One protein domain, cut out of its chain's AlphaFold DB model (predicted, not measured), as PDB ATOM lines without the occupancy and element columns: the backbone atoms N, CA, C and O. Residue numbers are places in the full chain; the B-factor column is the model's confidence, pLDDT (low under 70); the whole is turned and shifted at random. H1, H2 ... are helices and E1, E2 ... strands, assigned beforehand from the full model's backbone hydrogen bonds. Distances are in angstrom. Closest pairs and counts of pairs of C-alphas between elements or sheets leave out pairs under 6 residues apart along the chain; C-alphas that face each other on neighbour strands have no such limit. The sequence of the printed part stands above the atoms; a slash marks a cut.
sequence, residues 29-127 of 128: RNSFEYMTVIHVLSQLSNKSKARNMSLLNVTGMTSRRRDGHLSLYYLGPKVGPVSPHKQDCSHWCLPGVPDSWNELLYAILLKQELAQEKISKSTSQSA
ATOM      1  N   ARG A  29       8.888  26.585 296.727       52.28
ATOM      2  CA  ARG A  29      10.255  26.805 297.207       52.28
ATOM      3  C   ARG A  29      10.746  28.242 297.014       52.28
ATOM      4  O   ARG A  29      11.554  28.678 297.820       52.28
ATOM      5  N   ASN A  30      10.267  28.949 295.991       53.81
ATOM      6  CA  ASN A  30      10.641  30.326 295.668       53.81
ATOM      7  C   ASN A  30       9.602  31.353 296.144       53.81
ATOM      8  O   ASN A  30       9.789  32.546 295.917       53.81
ATOM      9  N   SER A  31       8.524  30.921 296.815       68.00
ATOM     10  CA  SER A  31       7.623  31.852 297.499       68.00
ATOM     11  C   SER A  31       8.410  32.585 298.585       68.00
ATOM     12  O   SER A  31       9.047  31.975 299.452       68.00
ATOM     13  N   PHE A  32       8.382  33.915 298.515       65.81
ATOM     14  CA  PHE A  32       9.069  34.791 299.457       65.81
ATOM     15  C   PHE A  32       8.571  34.565 300.891       65.81
ATOM     16  O   PHE A  32       9.350  34.598 301.845       65.81
ATOM     17  N   GLU A  33       7.286  34.247 301.044       74.88
ATOM     18  CA  GLU A  33       6.650  33.900 302.310       74.88
ATOM     19  C   GLU A  33       7.250  32.620 302.901       74.88
ATOM     20  O   GLU A  33       7.656  32.606 304.065       74.88
ATOM     21  N   TYR A  34       7.381  31.565 302.090       74.75
ATOM     22  CA  TYR A  34       7.994  30.308 302.518       74.75
ATOM     23  C   TYR A  34       9.455  30.513 302.945       74.75
ATOM     24  O   TYR A  34       9.854  30.079 304.027       74.75
ATOM     25  N   MET A  35      10.242  31.235 302.142       74.94
ATOM     26  CA  MET A  35      11.642  31.534 302.465       74.94
ATOM     27  C   MET A  35      11.783  32.369 303.742       74.94
ATOM     28  O   MET A  35      12.670  32.100 304.550       74.94
ATOM     29  N   THR A  36      10.884  33.329 303.966       82.00
ATOM     30  CA  THR A  36      10.869  34.149 305.186       82.00
ATOM     31  C   THR A  36      10.621  33.290 306.424       82.00
ATOM     32  O   THR A  36      11.355  33.403 307.406       82.00
ATOM     33  N   VAL A  37       9.642  32.381 306.373       81.81
ATOM     34  CA  VAL A  37       9.330  31.475 307.490       81.81
ATOM     35  C   VAL A  37      10.523  30.575 307.814       81.81
ATOM     36  O   VAL A  37      10.935  30.495 308.971       81.81
ATOM     37  N   ILE A  38      11.135  29.950 306.802       79.69
ATOM     38  CA  ILE A  38      12.330  29.114 306.991       79.69
ATOM     39  C   ILE A  38      13.496  29.928 307.564       79.69
ATOM     40  O   ILE A  38      14.172  29.468 308.487       79.69
ATOM     41  N   HIS A  39      13.712  31.147 307.066       82.69
ATOM     42  CA  HIS A  39      14.776  32.020 307.549       82.69
ATOM     43  C   HIS A  39      14.591  32.362 309.034       82.69
ATOM     44  O   HIS A  39      15.506  32.164 309.834       82.69
ATOM     45  N   VAL A  40      13.395  32.800 309.437       84.31
ATOM     46  CA  VAL A  40      13.090  33.126 310.841       84.31
ATOM     47  C   VAL A  40      13.240  31.900 311.744       84.31
ATOM     48  O   VAL A  40      13.844  31.991 312.813       84.31
ATOM     49  N   LEU A  41      12.763  30.732 311.308       80.94
ATOM     50  CA  LEU A  41      12.905  29.493 312.075       80.94
ATOM     51  C   LEU A  41      14.373  29.089 312.256       80.94
ATOM     52  O   LEU A  41      14.775  28.709 313.356       80.94
ATOM     53  N   SER A  42      15.200  29.233 311.216       77.00
ATOM     54  CA  SER A  42      16.639  28.950 311.314       77.00
ATOM     55  C   SER A  42      17.370  29.910 312.264       77.00
ATOM     56  O   SER A  42      18.225  29.482 313.040       77.00
ATOM     57  N   GLN A  43      16.987  31.192 312.283       78.44
ATOM     58  CA  GLN A  43      17.506  32.181 313.234       78.44
ATOM     59  C   GLN A  43      17.177  31.803 314.687       78.44
ATOM     60  O   GLN A  43      18.042  31.883 315.561       78.44
ATOM     61  N   LEU A  44      15.941  31.370 314.952       76.62
ATOM     62  CA  LEU A  44      15.498  30.965 316.291       76.62
ATOM     63  C   LEU A  44      16.194  29.686 316.769       76.62
ATOM     64  O   LEU A  44      16.609  29.607 317.930       76.62
ATOM     65  N   SER A  45      16.383  28.722 315.867       70.56
ATOM     66  CA  SER A  45      17.115  27.489 316.165       70.56
ATOM     67  C   SER A  45      18.580  27.765 316.518       70.56
ATOM     68  O   SER A  45      19.111  27.146 317.433       70.56
ATOM     69  N   ASN A  46      19.230  28.718 315.843       65.19
ATOM     70  CA  ASN A  46      20.631  29.059 316.112       65.19
ATOM     71  C   ASN A  46      20.824  29.854 317.410       65.19
ATOM     72  O   ASN A  46      21.853  29.717 318.071       65.19
ATOM     73  N   LYS A  47      19.850  30.689 317.795       65.06
ATOM     74  CA  LYS A  47      19.933  31.499 319.023       65.06
ATOM     75  C   LYS A  47      19.569  30.718 320.285       65.06
ATOM     76  O   LYS A  47      20.074  31.037 321.359       65.06
ATOM     77  N   SER A  48      18.715  29.701 320.177       58.88
ATOM     78  CA  SER A  48      18.266  28.905 321.321       58.88
ATOM     79  C   SER A  48      18.954  27.538 321.363       58.88
ATOM     80  O   SER A  48      18.384  26.514 321.008       58.88
ATOM     81  N   LYS A  49      20.181  27.497 321.903       55.44
ATOM     82  CA  LYS A  49      20.923  26.246 322.202       55.44
ATOM     83  C   LYS A  49      20.133  25.223 323.044       55.44
ATOM     84  O   LYS A  49      20.551  24.078 323.152       55.44
ATOM     85  N   ALA A  50      19.019  25.637 323.654       54.72
ATOM     86  CA  ALA A  50      18.200  24.839 324.559       54.72
ATOM     87  C   ALA A  50      17.030  24.084 323.891       54.72
ATOM     88  O   ALA A  50      16.388  23.286 324.570       54.72
ATOM     89  N   ARG A  51      16.709  24.306 322.603       59.59
ATOM     90  CA  ARG A  51      15.546  23.655 321.967       59.59
ATOM     91  C   ARG A  51      15.894  23.066 320.603       59.59
ATOM     92  O   ARG A  51      15.980  23.781 319.611       59.59
ATOM     93  N   ASN A  52      16.018  21.740 320.547       70.12
ATOM     94  CA  ASN A  52      16.067  20.998 319.287       70.12
ATOM     95  C   ASN A  52      14.707  21.130 318.585       70.12
ATOM     96  O   ASN A  52      13.748  20.446 318.940       70.12
ATOM     97  N   MET A  53      14.604  22.046 317.622       74.12
ATOM     98  CA  MET A  53      13.390  22.256 316.838       74.12
ATOM     99  C   MET A  53      13.511  21.523 315.501       74.12
ATOM    100  O   MET A  53      14.432  21.770 314.729       74.12
ATOM    101  N   SER A  54      12.574  20.613 315.227       80.25
ATOM    102  CA  SER A  54      12.460  19.933 313.934       80.25
ATOM    103  C   SER A  54      11.305  20.534 313.137       80.25
ATOM    104  O   SER A  54      10.254  20.837 313.702       80.25
ATOM    105  N   LEU A  55      11.502  20.717 311.832       85.00
ATOM    106  CA  LEU A  55      10.485  21.239 310.926       85.00
ATOM    107  C   LEU A  55       9.904  20.107 310.073       85.00
ATOM    108  O   LEU A  55      10.626  19.481 309.297       85.00
ATOM    109  N   LEU A  56       8.588  19.908 310.157       89.88
ATOM    110  CA  LEU A  56       7.849  19.010 309.274       89.88
ATOM    111  C   LEU A  56       7.359  19.782 308.038       89.88
ATOM    112  O   LEU A  56       6.388  20.533 308.096       89.88
ATOM    113  N   ASN A  57       8.053  19.620 306.911       88.31
ATOM    114  CA  ASN A  57       7.705  20.304 305.665       88.31
ATOM    115  C   ASN A  57       6.629  19.538 304.875       88.31
ATOM    116  O   ASN A  57       6.948  18.648 304.089       88.31
ATOM    117  N   VAL A  58       5.363  19.928 305.052       91.31
ATOM    118  CA  VAL A  58       4.212  19.363 304.317       91.31
ATOM    119  C   VAL A  58       3.798  20.186 303.092       91.31
ATOM    120  O   VAL A  58       2.922  19.774 302.338       91.31
ATOM    121  N   THR A  59       4.433  21.335 302.843       85.69
ATOM    122  CA  THR A  59       3.981  22.330 301.854       85.69
ATOM    123  C   THR A  59       3.749  21.741 300.462       85.69
ATOM    124  O   THR A  59       2.723  22.010 299.843       85.69
ATOM    125  N   GLY A  60       4.682  20.916 299.973       85.56
ATOM    126  CA  GLY A  60       4.617  20.356 298.620       85.56
ATOM    127  C   GLY A  60       3.572  19.253 298.434       85.56
ATOM    128  O   GLY A  60       3.027  19.117 297.343       85.56
ATOM    129  N   MET A  61       3.278  18.469 299.475       89.56
ATOM    130  CA  MET A  61       2.200  17.476 299.400       89.56
ATOM    131  C   MET A  61       0.835  18.134 299.568       89.56
ATOM    132  O   MET A  61      -0.091  17.819 298.827       89.56
ATOM    133  N   THR A  62       0.731  19.109 300.471       90.81
ATOM    134  CA  THR A  62      -0.506  19.848 300.717       90.81
ATOM    135  C   THR A  62      -0.924  20.662 299.496       90.81
ATOM    136  O   THR A  62      -2.101  20.681 299.155       90.81
ATOM    137  N   SER A  63       0.017  21.284 298.777       86.00
ATOM    138  CA  SER A  63      -0.307  22.103 297.599       86.00
ATOM    139  C   SER A  63      -0.975  21.347 296.458       86.00
ATOM    140  O   SER A  63      -1.694  21.954 295.663       86.00
ATOM    141  N   ARG A  64      -0.767  20.030 296.394       87.31
ATOM    142  CA  ARG A  64      -1.410  19.159 295.410       87.31
ATOM    143  C   ARG A  64      -2.847  18.823 295.781       87.31
ATOM    144  O   ARG A  64      -3.605  18.394 294.923       87.31
ATOM    145  N   ARG A  65      -3.248  19.012 297.035       92.06
ATOM    146  CA  ARG A  65      -4.547  18.564 297.538       92.06
ATOM    147  C   ARG A  65      -5.624  19.638 297.447       92.06
ATOM    148  O   ARG A  65      -6.338  19.877 298.405       92.06
ATOM    149  N   ARG A  66      -5.778  20.307 296.302       87.56
ATOM    150  CA  ARG A  66      -6.836  21.332 296.143       87.56
ATOM    151  C   ARG A  66      -8.245  20.752 296.353       87.56
ATOM    152  O   ARG A  66      -9.144  21.480 296.755       87.56
ATOM    153  N   ASP A  67      -8.386  19.445 296.138       91.62
ATOM    154  CA  ASP A  67      -9.578  18.629 296.375       91.62
ATOM    155  C   ASP A  67      -9.961  18.458 297.853       91.62
ATOM    156  O   ASP A  67     -11.084  18.077 298.162       91.62
ATOM    157  N   GLY A  68      -9.034  18.708 298.780       93.06
ATOM    158  CA  GLY A  68      -9.251  18.466 300.208       93.06
ATOM    159  C   GLY A  68      -9.943  19.604 300.961       93.06
ATOM    160  O   GLY A  68     -10.127  19.492 302.174       93.06
ATOM    161  N   HIS A  69     -10.270  20.716 300.300       92.88
ATOM    162  CA  HIS A  69     -10.806  21.913 300.952       92.88
ATOM    163  C   HIS A  69     -12.317  21.837 301.210       92.88
ATOM    164  O   HIS A  69     -13.054  21.224 300.439       92.88
ATOM    165  N   LEU A  70     -12.801  22.528 302.255       90.94
ATOM    166  CA  LEU A  70     -14.249  22.614 302.520       90.94
ATOM    167  C   LEU A  70     -15.000  23.344 301.408       90.94
ATOM    168  O   LEU A  70     -16.174  23.066 301.175       90.94
ATOM    169  N   SER A  71     -14.349  24.297 300.743       90.25
ATOM    170  CA  SER A  71     -14.943  25.136 299.716       90.25
ATOM    171  C   SER A  71     -16.288  25.734 300.157       90.25
ATOM    172  O   SER A  71     -16.315  26.527 301.089       90.25
ATOM    173  N   LEU A  72     -17.405  25.388 299.519       88.56
ATOM    174  CA  LEU A  72     -18.744  25.871 299.867       88.56
ATOM    175  C   LEU A  72     -19.467  24.943 300.858       88.56
ATOM    176  O   LEU A  72     -20.501  25.310 301.412       88.56
ATOM    177  N   TYR A  73     -18.929  23.747 301.103       85.12
ATOM    178  CA  TYR A  73     -19.591  22.685 301.858       85.12
ATOM    179  C   TYR A  73     -19.582  22.915 303.377       85.12
ATOM    180  O   TYR A  73     -20.378  22.297 304.083       85.12
ATOM    181  N   TYR A  74     -18.773  23.855 303.886       84.88
ATOM    182  CA  TYR A  74     -18.780  24.245 305.306       84.88
ATOM    183  C   TYR A  74     -20.124  24.832 305.773       84.88
ATOM    184  O   TYR A  74     -20.426  24.826 306.964       84.88
ATOM    185  N   LEU A  75     -20.934  25.341 304.841       83.31
ATOM    186  CA  LEU A  75     -22.231  25.959 305.120       83.31
ATOM    187  C   LEU A  75     -23.345  24.926 305.358       83.31
ATOM    188  O   LEU A  75     -24.386  25.257 305.924       83.31
ATOM    189  N   GLY A  76     -23.121  23.667 304.974       77.31
ATOM    190  CA  GLY A  76     -24.100  22.594 305.093       77.31
ATOM    191  C   GLY A  76     -25.241  22.667 304.064       77.31
ATOM    192  O   GLY A  76     -25.425  23.666 303.369       77.31
ATOM    193  N   PRO A  77     -26.059  21.604 303.963       72.81
ATOM    194  CA  PRO A  77     -27.029  21.420 302.875       72.81
ATOM    195  C   PRO A  77     -28.245  22.355 302.940       72.81
ATOM    196  O   PRO A  77     -29.055  22.381 302.020       72.81
ATOM    197  N   LYS A  78     -28.416  23.093 304.043       72.31
ATOM    198  CA  LYS A  78     -29.570  23.978 304.272       72.31
ATOM    199  C   LYS A  78     -29.377  25.380 303.702       72.31
ATOM    200  O   LYS A  78     -30.318  26.168 303.695       72.31
ATOM    201  N   VAL A  79     -28.165  25.709 303.270       68.00
ATOM    202  CA  VAL A  79     -27.855  27.017 302.706       68.00
ATOM    203  C   VAL A  79     -28.090  26.920 301.203       68.00
ATOM    204  O   VAL A  79     -27.563  26.027 300.548       68.00
ATOM    205  N   GLY A  80     -28.955  27.794 300.678       67.44
ATOM    206  CA  GLY A  80     -29.258  27.886 299.247       67.44
ATOM    207  C   GLY A  80     -28.018  28.215 298.398       67.44
ATOM    208  O   GLY A  80     -26.904  28.209 298.915       67.44
ATOM    209  N   PRO A  81     -28.171  28.525 297.098       66.12
ATOM    210  CA  PRO A  81     -27.032  28.714 296.201       66.12
ATOM    211  C   PRO A  81     -26.037  29.745 296.758       66.12
ATOM    212  O   PRO A  81     -26.354  30.925 296.928       66.12
ATOM    213  N   VAL A  82     -24.831  29.272 297.078       70.62
ATOM    214  CA  VAL A  82     -23.765  30.077 297.677       70.62
ATOM    215  C   VAL A  82     -22.928  30.683 296.559       70.62
ATOM    216  O   VAL A  82     -22.531  29.994 295.622       70.62
ATOM    217  N   SER A  83     -22.638  31.982 296.665       72.56
ATOM    218  CA  SER A  83     -21.705  32.640 295.750       72.56
ATOM    219  C   SER A  83     -20.343  31.922 295.766       72.56
ATOM    220  O   SER A  83     -19.803  31.712 296.856       72.56
ATOM    221  N   PRO A  84     -19.731  31.639 294.602       68.81
ATOM    222  CA  PRO A  84     -18.385  31.063 294.518       68.81
ATOM    223  C   PRO A  84     -17.316  31.886 295.254       68.81
ATOM    224  O   PRO A  84     -16.293  31.351 295.669       68.81
ATOM    225  N   HIS A  85     -17.566  33.181 295.477       72.19
ATOM    226  CA  HIS A  85     -16.679  34.071 296.232       72.19
ATOM    227  C   HIS A  85     -16.660  33.807 297.746       72.19
ATOM    228  O   HIS A  85     -15.822  34.373 298.441       72.19
ATOM    229  N   LYS A  86     -17.562  32.968 298.270       78.75
ATOM    230  CA  LYS A  86     -17.616  32.587 299.692       78.75
ATOM    231  C   LYS A  86     -16.980  31.224 299.987       78.75
ATOM    232  O   LYS A  86     -17.197  30.679 301.061       78.75
ATOM    233  N   GLN A  87     -16.236  30.651 299.047       85.25
ATOM    234  CA  GLN A  87     -15.551  29.377 299.264       85.25
ATOM    235  C   GLN A  87     -14.415  29.496 300.291       85.25
ATOM    236  O   GLN A  87     -13.660  30.469 300.308       85.25
ATOM    237  N   ASP A  88     -14.255  28.451 301.090       87.69
ATOM    238  CA  ASP A  88     -13.122  28.252 301.978       87.69
ATOM    239  C   ASP A  88     -12.077  27.339 301.323       87.69
ATOM    240  O   ASP A  88     -12.243  26.121 301.261       87.69
ATOM    241  N   CYS A  89     -10.992  27.937 300.830       88.56
ATOM    242  CA  CYS A  89      -9.842  27.218 300.270       88.56
ATOM    243  C   CYS A  89      -8.615  27.257 301.200       88.56
ATOM    244  O   CYS A  89      -7.477  27.129 300.740       88.56
ATOM    245  N   SER A  90      -8.834  27.493 302.497       87.56
ATOM    246  CA  SER A  90      -7.780  27.551 303.519       87.56
ATOM    247  C   SER A  90      -7.894  26.393 304.504       87.56
ATOM    248  O   SER A  90      -6.878  25.852 304.940       87.56
ATOM    249  N   HIS A  91      -9.122  25.996 304.834       91.31
ATOM    250  CA  HIS A  91      -9.399  24.887 305.735       91.31
ATOM    251  C   HIS A  91      -9.608  23.574 304.977       91.31
ATOM    252  O   HIS A  91      -9.830  23.552 303.763       91.31
ATOM    253  N   TRP A  92      -9.538  22.470 305.715       93.81
ATOM    254  CA  TRP A  92      -9.542  21.109 305.185       93.81
ATOM    255  C   TRP A  92     -10.757  20.325 305.665       93.81
ATOM    256  O   TRP A  92     -11.127  20.410 306.837       93.81
ATOM    257  N   CYS A  93     -11.338  19.527 304.775       93.50
ATOM    258  CA  CYS A  93     -12.291  18.491 305.153       93.50
ATOM    259  C   CYS A  93     -11.616  17.440 306.046       93.50
ATOM    260  O   CYS A  93     -10.425  17.153 305.891       93.50
ATOM    261  N   LEU A  94     -12.404  16.851 306.950       94.50
ATOM    262  CA  LEU A  94     -12.020  15.686 307.743       94.50
ATOM    263  C   LEU A  94     -13.003  14.534 307.466       94.50
ATOM    264  O   LEU A  94     -14.214  14.773 307.495       94.50
ATOM    265  N   PRO A  95     -12.515  13.305 307.222       95.50
ATOM    266  CA  PRO A  95     -11.100  12.927 307.092       95.50
ATOM    267  C   PRO A  95     -10.432  13.549 305.848       95.50
ATOM    268  O   PRO A  95     -11.109  13.839 304.860       95.50
ATOM    269  N   GLY A  96      -9.116  13.780 305.885       95.19
ATOM    270  CA  GLY A  96      -8.416  14.469 304.800       95.19
ATOM    271  C   GLY A  96      -6.933  14.762 305.029       95.19
ATOM    272  O   GLY A  96      -6.200  14.014 305.665       95.19
ATOM    273  N   VAL A  97      -6.465  15.873 304.458       96.00
ATOM    274  CA  VAL A  97      -5.038  16.251 304.424       96.00
ATOM    275  C   VAL A  97      -4.386  16.368 305.813       96.00
ATOM    276  O   VAL A  97      -3.251  15.901 305.955       96.00
ATOM    277  N   PRO A  98      -5.058  16.916 306.847       97.06
ATOM    278  CA  PRO A  98      -4.500  16.949 308.197       97.06
ATOM    279  C   PRO A  98      -4.208  15.562 308.783       97.06
ATOM    280  O   PRO A  98      -3.272  15.431 309.571       97.06
ATOM    281  N   ASP A  99      -4.937  14.521 308.373       97.81
ATOM    282  CA  ASP A  99      -4.693  13.156 308.851       97.81
ATOM    283  C   ASP A  99      -3.338  12.642 308.350       97.81
ATOM    284  O   ASP A  99      -2.544  12.121 309.129       97.81
ATOM    285  N   SER A 100      -2.994  12.905 307.085       96.38
ATOM    286  CA  SER A 100      -1.671  12.572 306.539       96.38
ATOM    287  C   SER A 100      -0.534  13.333 307.234       96.38
ATOM    288  O   SER A 100       0.565  12.800 307.392       96.38
ATOM    289  N   TRP A 101      -0.763  14.575 307.679       96.75
ATOM    290  CA  TRP A 101       0.231  15.294 308.487       96.75
ATOM    291  C   TRP A 101       0.451  14.614 309.837       96.75
ATOM    292  O   TRP A 101       1.594  14.488 310.279       96.75
ATOM    293  N   ASN A 102      -0.634  14.156 310.465       97.50
ATOM    294  CA  ASN A 102      -0.583  13.451 311.740       97.50
ATOM    295  C   ASN A 102       0.139  12.104 311.610       97.50
ATOM    296  O   ASN A 102       0.966  11.786 312.462       97.50
ATOM    297  N   GLU A 103      -0.091  11.351 310.533       97.69
ATOM    298  CA  GLU A 103       0.632  10.103 310.249       97.69
ATOM    299  C   GLU A 103       2.146  10.330 310.109       97.69
ATOM    300  O   GLU A 103       2.949   9.610 310.708       97.69
ATOM    301  N   LEU A 104       2.558  11.368 309.370       96.94
ATOM    302  CA  LEU A 104       3.974  11.725 309.226       96.94
ATOM    303  C   LEU A 104       4.597  12.158 310.554       96.94
ATOM    304  O   LEU A 104       5.717  11.752 310.874       96.94
ATOM    305  N   LEU A 105       3.881  12.977 311.326       95.88
ATOM    306  CA  LEU A 105       4.323  13.409 312.647       95.88
ATOM    307  C   LEU A 105       4.515  12.203 313.572       95.88
ATOM    308  O   LEU A 105       5.560  12.076 314.209       95.88
ATOM    309  N   TYR A 106       3.540  11.297 313.600       97.12
ATOM    310  CA  TYR A 106       3.591  10.082 314.399       97.12
ATOM    311  C   TYR A 106       4.788   9.199 314.022       97.12
ATOM    312  O   TYR A 106       5.552   8.788 314.895       97.12
ATOM    313  N   ALA A 107       5.036   8.991 312.724       96.62
ATOM    314  CA  ALA A 107       6.193   8.232 312.250       96.62
ATOM    315  C   ALA A 107       7.537   8.853 312.679       96.62
ATOM    316  O   ALA A 107       8.484   8.133 313.009       96.62
ATOM    317  N   ILE A 108       7.638  10.187 312.699       93.75
ATOM    318  CA  ILE A 108       8.842  10.891 313.167       93.75
ATOM    319  C   ILE A 108       9.048  10.690 314.668       93.75
ATOM    320  O   ILE A 108      10.176  10.416 315.080       93.75
ATOM    321  N   LEU A 109       7.988  10.806 315.468       93.38
ATOM    322  CA  LEU A 109       8.060  10.605 316.916       93.38
ATOM    323  C   LEU A 109       8.484   9.172 317.255       93.38
ATOM    324  O   LEU A 109       9.446   8.986 317.998       93.38
ATOM    325  N   LEU A 110       7.876   8.171 316.609       95.56
ATOM    326  CA  LEU A 110       8.275   6.769 316.762       95.56
ATOM    327  C   LEU A 110       9.744   6.541 316.393       95.56
ATOM    328  O   LEU A 110      10.485   5.864 317.102       95.56
ATOM    329  N   LYS A 111      10.208   7.132 315.286       93.50
ATOM    330  CA  LYS A 111      11.612   7.025 314.876       93.50
ATOM    331  C   LYS A 111      12.563   7.620 315.921       93.50
ATOM    332  O   LYS A 111      13.651   7.079 316.116       93.50
ATOM    333  N   GLN A 112      12.188   8.732 316.553       90.62
ATOM    334  CA  GLN A 112      12.993   9.368 317.600       90.62
ATOM    335  C   GLN A 112      13.071   8.497 318.852       90.62
ATOM    336  O   GLN A 112      14.166   8.301 319.373       90.62
ATOM    337  N   GLU A 113      11.947   7.929 319.283       91.50
ATOM    338  CA  GLU A 113      11.881   7.020 320.429       91.50
ATOM    339  C   GLU A 113      12.770   5.786 320.208       91.50
ATOM    340  O   GLU A 113      13.671   5.506 321.000       91.50
ATOM    341  N   LEU A 114      12.654   5.143 319.041       93.25
ATOM    342  CA  LEU A 114      13.503   4.007 318.663       93.25
ATOM    343  C   LEU A 114      14.996   4.363 318.584       93.25
ATOM    344  O   LEU A 114      15.856   3.532 318.878       93.25
ATOM    345  N   ALA A 115      15.335   5.583 318.159       89.38
ATOM    346  CA  ALA A 115      16.720   6.044 318.146       89.38
ATOM    347  C   ALA A 115      17.263   6.239 319.570       89.38
ATOM    348  O   ALA A 115      18.400   5.852 319.841       89.38
ATOM    349  N   GLN A 116      16.456   6.777 320.488       86.81
ATOM    350  CA  GLN A 116      16.832   6.933 321.896       86.81
ATOM    351  C   GLN A 116      16.998   5.586 322.606       86.81
ATOM    352  O   GLN A 116      17.956   5.399 323.360       86.81
ATOM    353  N   GLU A 117      16.139   4.609 322.315       89.06
ATOM    354  CA  GLU A 117      16.298   3.246 322.828       89.06
ATOM    355  C   GLU A 117      17.599   2.583 322.358       89.06
ATOM    356  O   GLU A 117      18.275   1.903 323.127       89.06
ATOM    357  N   LYS A 118      17.980   2.774 321.090       86.88
ATOM    358  CA  LYS A 118      19.243   2.231 320.566       86.88
ATOM    359  C   LYS A 118      20.454   2.880 321.223       86.88
ATOM    360  O   LYS A 118      21.402   2.178 321.564       86.88
ATOM    361  N   ILE A 119      20.411   4.199 321.421       84.62
ATOM    362  CA  ILE A 119      21.478   4.941 322.100       84.62
ATOM    363  C   ILE A 119      21.620   4.436 323.538       84.62
ATOM    364  O   ILE A 119      22.703   3.989 323.900       84.62
ATOM    365  N   SER A 120      20.530   4.398 324.309       80.81
ATOM    366  CA  SER A 120      20.553   3.918 325.700       80.81
ATOM    367  C   SER A 120      21.075   2.481 325.827       80.81
ATOM    368  O   SER A 120      21.957   2.239 326.648       80.81
ATOM    369  N   LYS A 121      20.633   1.554 324.963       82.38
ATOM    370  CA  LYS A 121      21.127   0.161 324.933       82.38
ATOM    371  C   LYS A 121      22.610   0.048 324.544       82.38
ATOM    372  O   LYS A 121      23.321  -0.792 325.091       82.38
ATOM    373  N   SER A 122      23.096   0.893 323.630       74.81
ATOM    374  CA  SER A 122      24.515   0.914 323.234       74.81
ATOM    375  C   SER A 122      25.427   1.475 324.330       74.81
ATOM    376  O   SER A 122      26.515   0.954 324.554       74.81
ATOM    377  N   THR A 123      24.965   2.486 325.075       70.75
ATOM    378  CA  THR A 123      25.720   3.074 326.189       70.75
ATOM    379  C   THR A 123      25.839   2.100 327.361       70.75
ATOM    380  O   THR A 123      26.883   2.062 328.004       70.75
ATOM    381  N   SER A 124      24.826   1.260 327.600       68.81
ATOM    382  CA  SER A 124      24.900   0.198 328.613       68.81
ATOM    383  C   SER A 124      25.843  -0.957 328.251       68.81
ATOM    384  O   SER A 124      26.331  -1.608 329.160       68.81
ATOM    385  N   GLN A 125      26.131  -1.206 326.966       61.75
ATOM    386  CA  GLN A 125      27.028  -2.294 326.527       61.75
ATOM    387  C   GLN A 125      28.507  -1.890 326.408       61.75
ATOM    388  O   GLN A 125      29.355  -2.762 326.295       61.75
ATOM    389  N   SER A 126      28.836  -0.593 326.394       57.97
ATOM    390  CA  SER A 126      30.232  -0.105 326.408       57.97
ATOM    391  C   SER A 126      30.738   0.281 327.803       57.97
ATOM    392  O   SER A 126      31.865   0.752 327.929       57.97
ATOM    393  N   ALA A 127      29.902   0.136 328.834       56.59
ATOM    394  CA  ALA A 127      30.262   0.371 330.233       56.59
ATOM    395  C   ALA A 127      30.663  -0.923 330.977       56.59
ATOM    396  O   ALA A 127      30.902  -0.877 332.183       56.59
TER     397      ALA A 127
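Overview. This is residues 29 to 127 of the 128 residues of an uncharacterized protein of Solanum tuberosum (UniProt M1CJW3). One long helix, H3, makes most of the length of this open, stretched model, and at the base of H3 sits a small head, the short hairpin E1 and E2 with its long loop, residues 72 to 87. Residues 109 to 127, of which 109 to 125 belong to H3, stick out free at the far end, while the shorter helix H1 lies off to one side, joined to the rest through a long link and the tiny helix H2. The printed part has 99 residues, with three named helices and two named strands in the order H1, H2, E1, E2, H3; the sheet, E1 - E2, is antiparallel and the class is mostly helix. The whole is extended, with a radius of gyration of the C-alphas of 20.5 A and spans of 72 by 30 by 21 A.

Along the chain. Find C-alpha 32 at (9.069, 34.791, 299.457); from there H1, residues 32 to 47, runs 22.6 A to C-alpha 47 at (19.933, 31.499, 319.023). Further on you meet H2, residues 59 to 62, then E1, residues 69 to 71, and E2, residues 88 to 92, which is 8.6 A long. Last comes H3, residues 97 to 125, which runs 43.1 A and ends at C-alpha 125 at (27.028, -2.294, 326.527).

Arrangement. Begin at the hairpin E1 and E2, where the strands are antiparallel at 143 degrees. Look at C-alphas 71 and 88, which face each other at 4.3 A. Here N 71 and O 88 are within hydrogen-bond range at 2.8 A, as are N 88 and O 71 at 2.8 A. Go on to H3: its closest C-alphas to E2 are those of Trp 92 and Pro 98, 7.2 A apart. H2 and H3 are close but not clearly touching, with the C-alphas of Thr 62 and Val 97 closest at 6.9 A. H1 is apart from H2, H3, E1 and E2. In H1 and H3 every O i to N i+4 pair is within hydrogen-bond range; H2 is too short for such a pair, and its one O i to N i+3 pair is not within range.

Size, cuts and confidence. The two C-alphas farthest apart are those of Gly 80 and Ala 127, at 72.5 A. The printed part has no cut. The links H1 to H2 and E1 to E2 are long, H2 to E1 is short, and E2 to H3 is tight. Residues 46 to 52 stand free, as do residues 109 to 127, of which 109 to 125 belong to H3. The mean pLDDT of the printed part is 81.9; look for values under 70 at residues 29 to 32, 46 to 51, 79 to 81, 84 and 124 to 127.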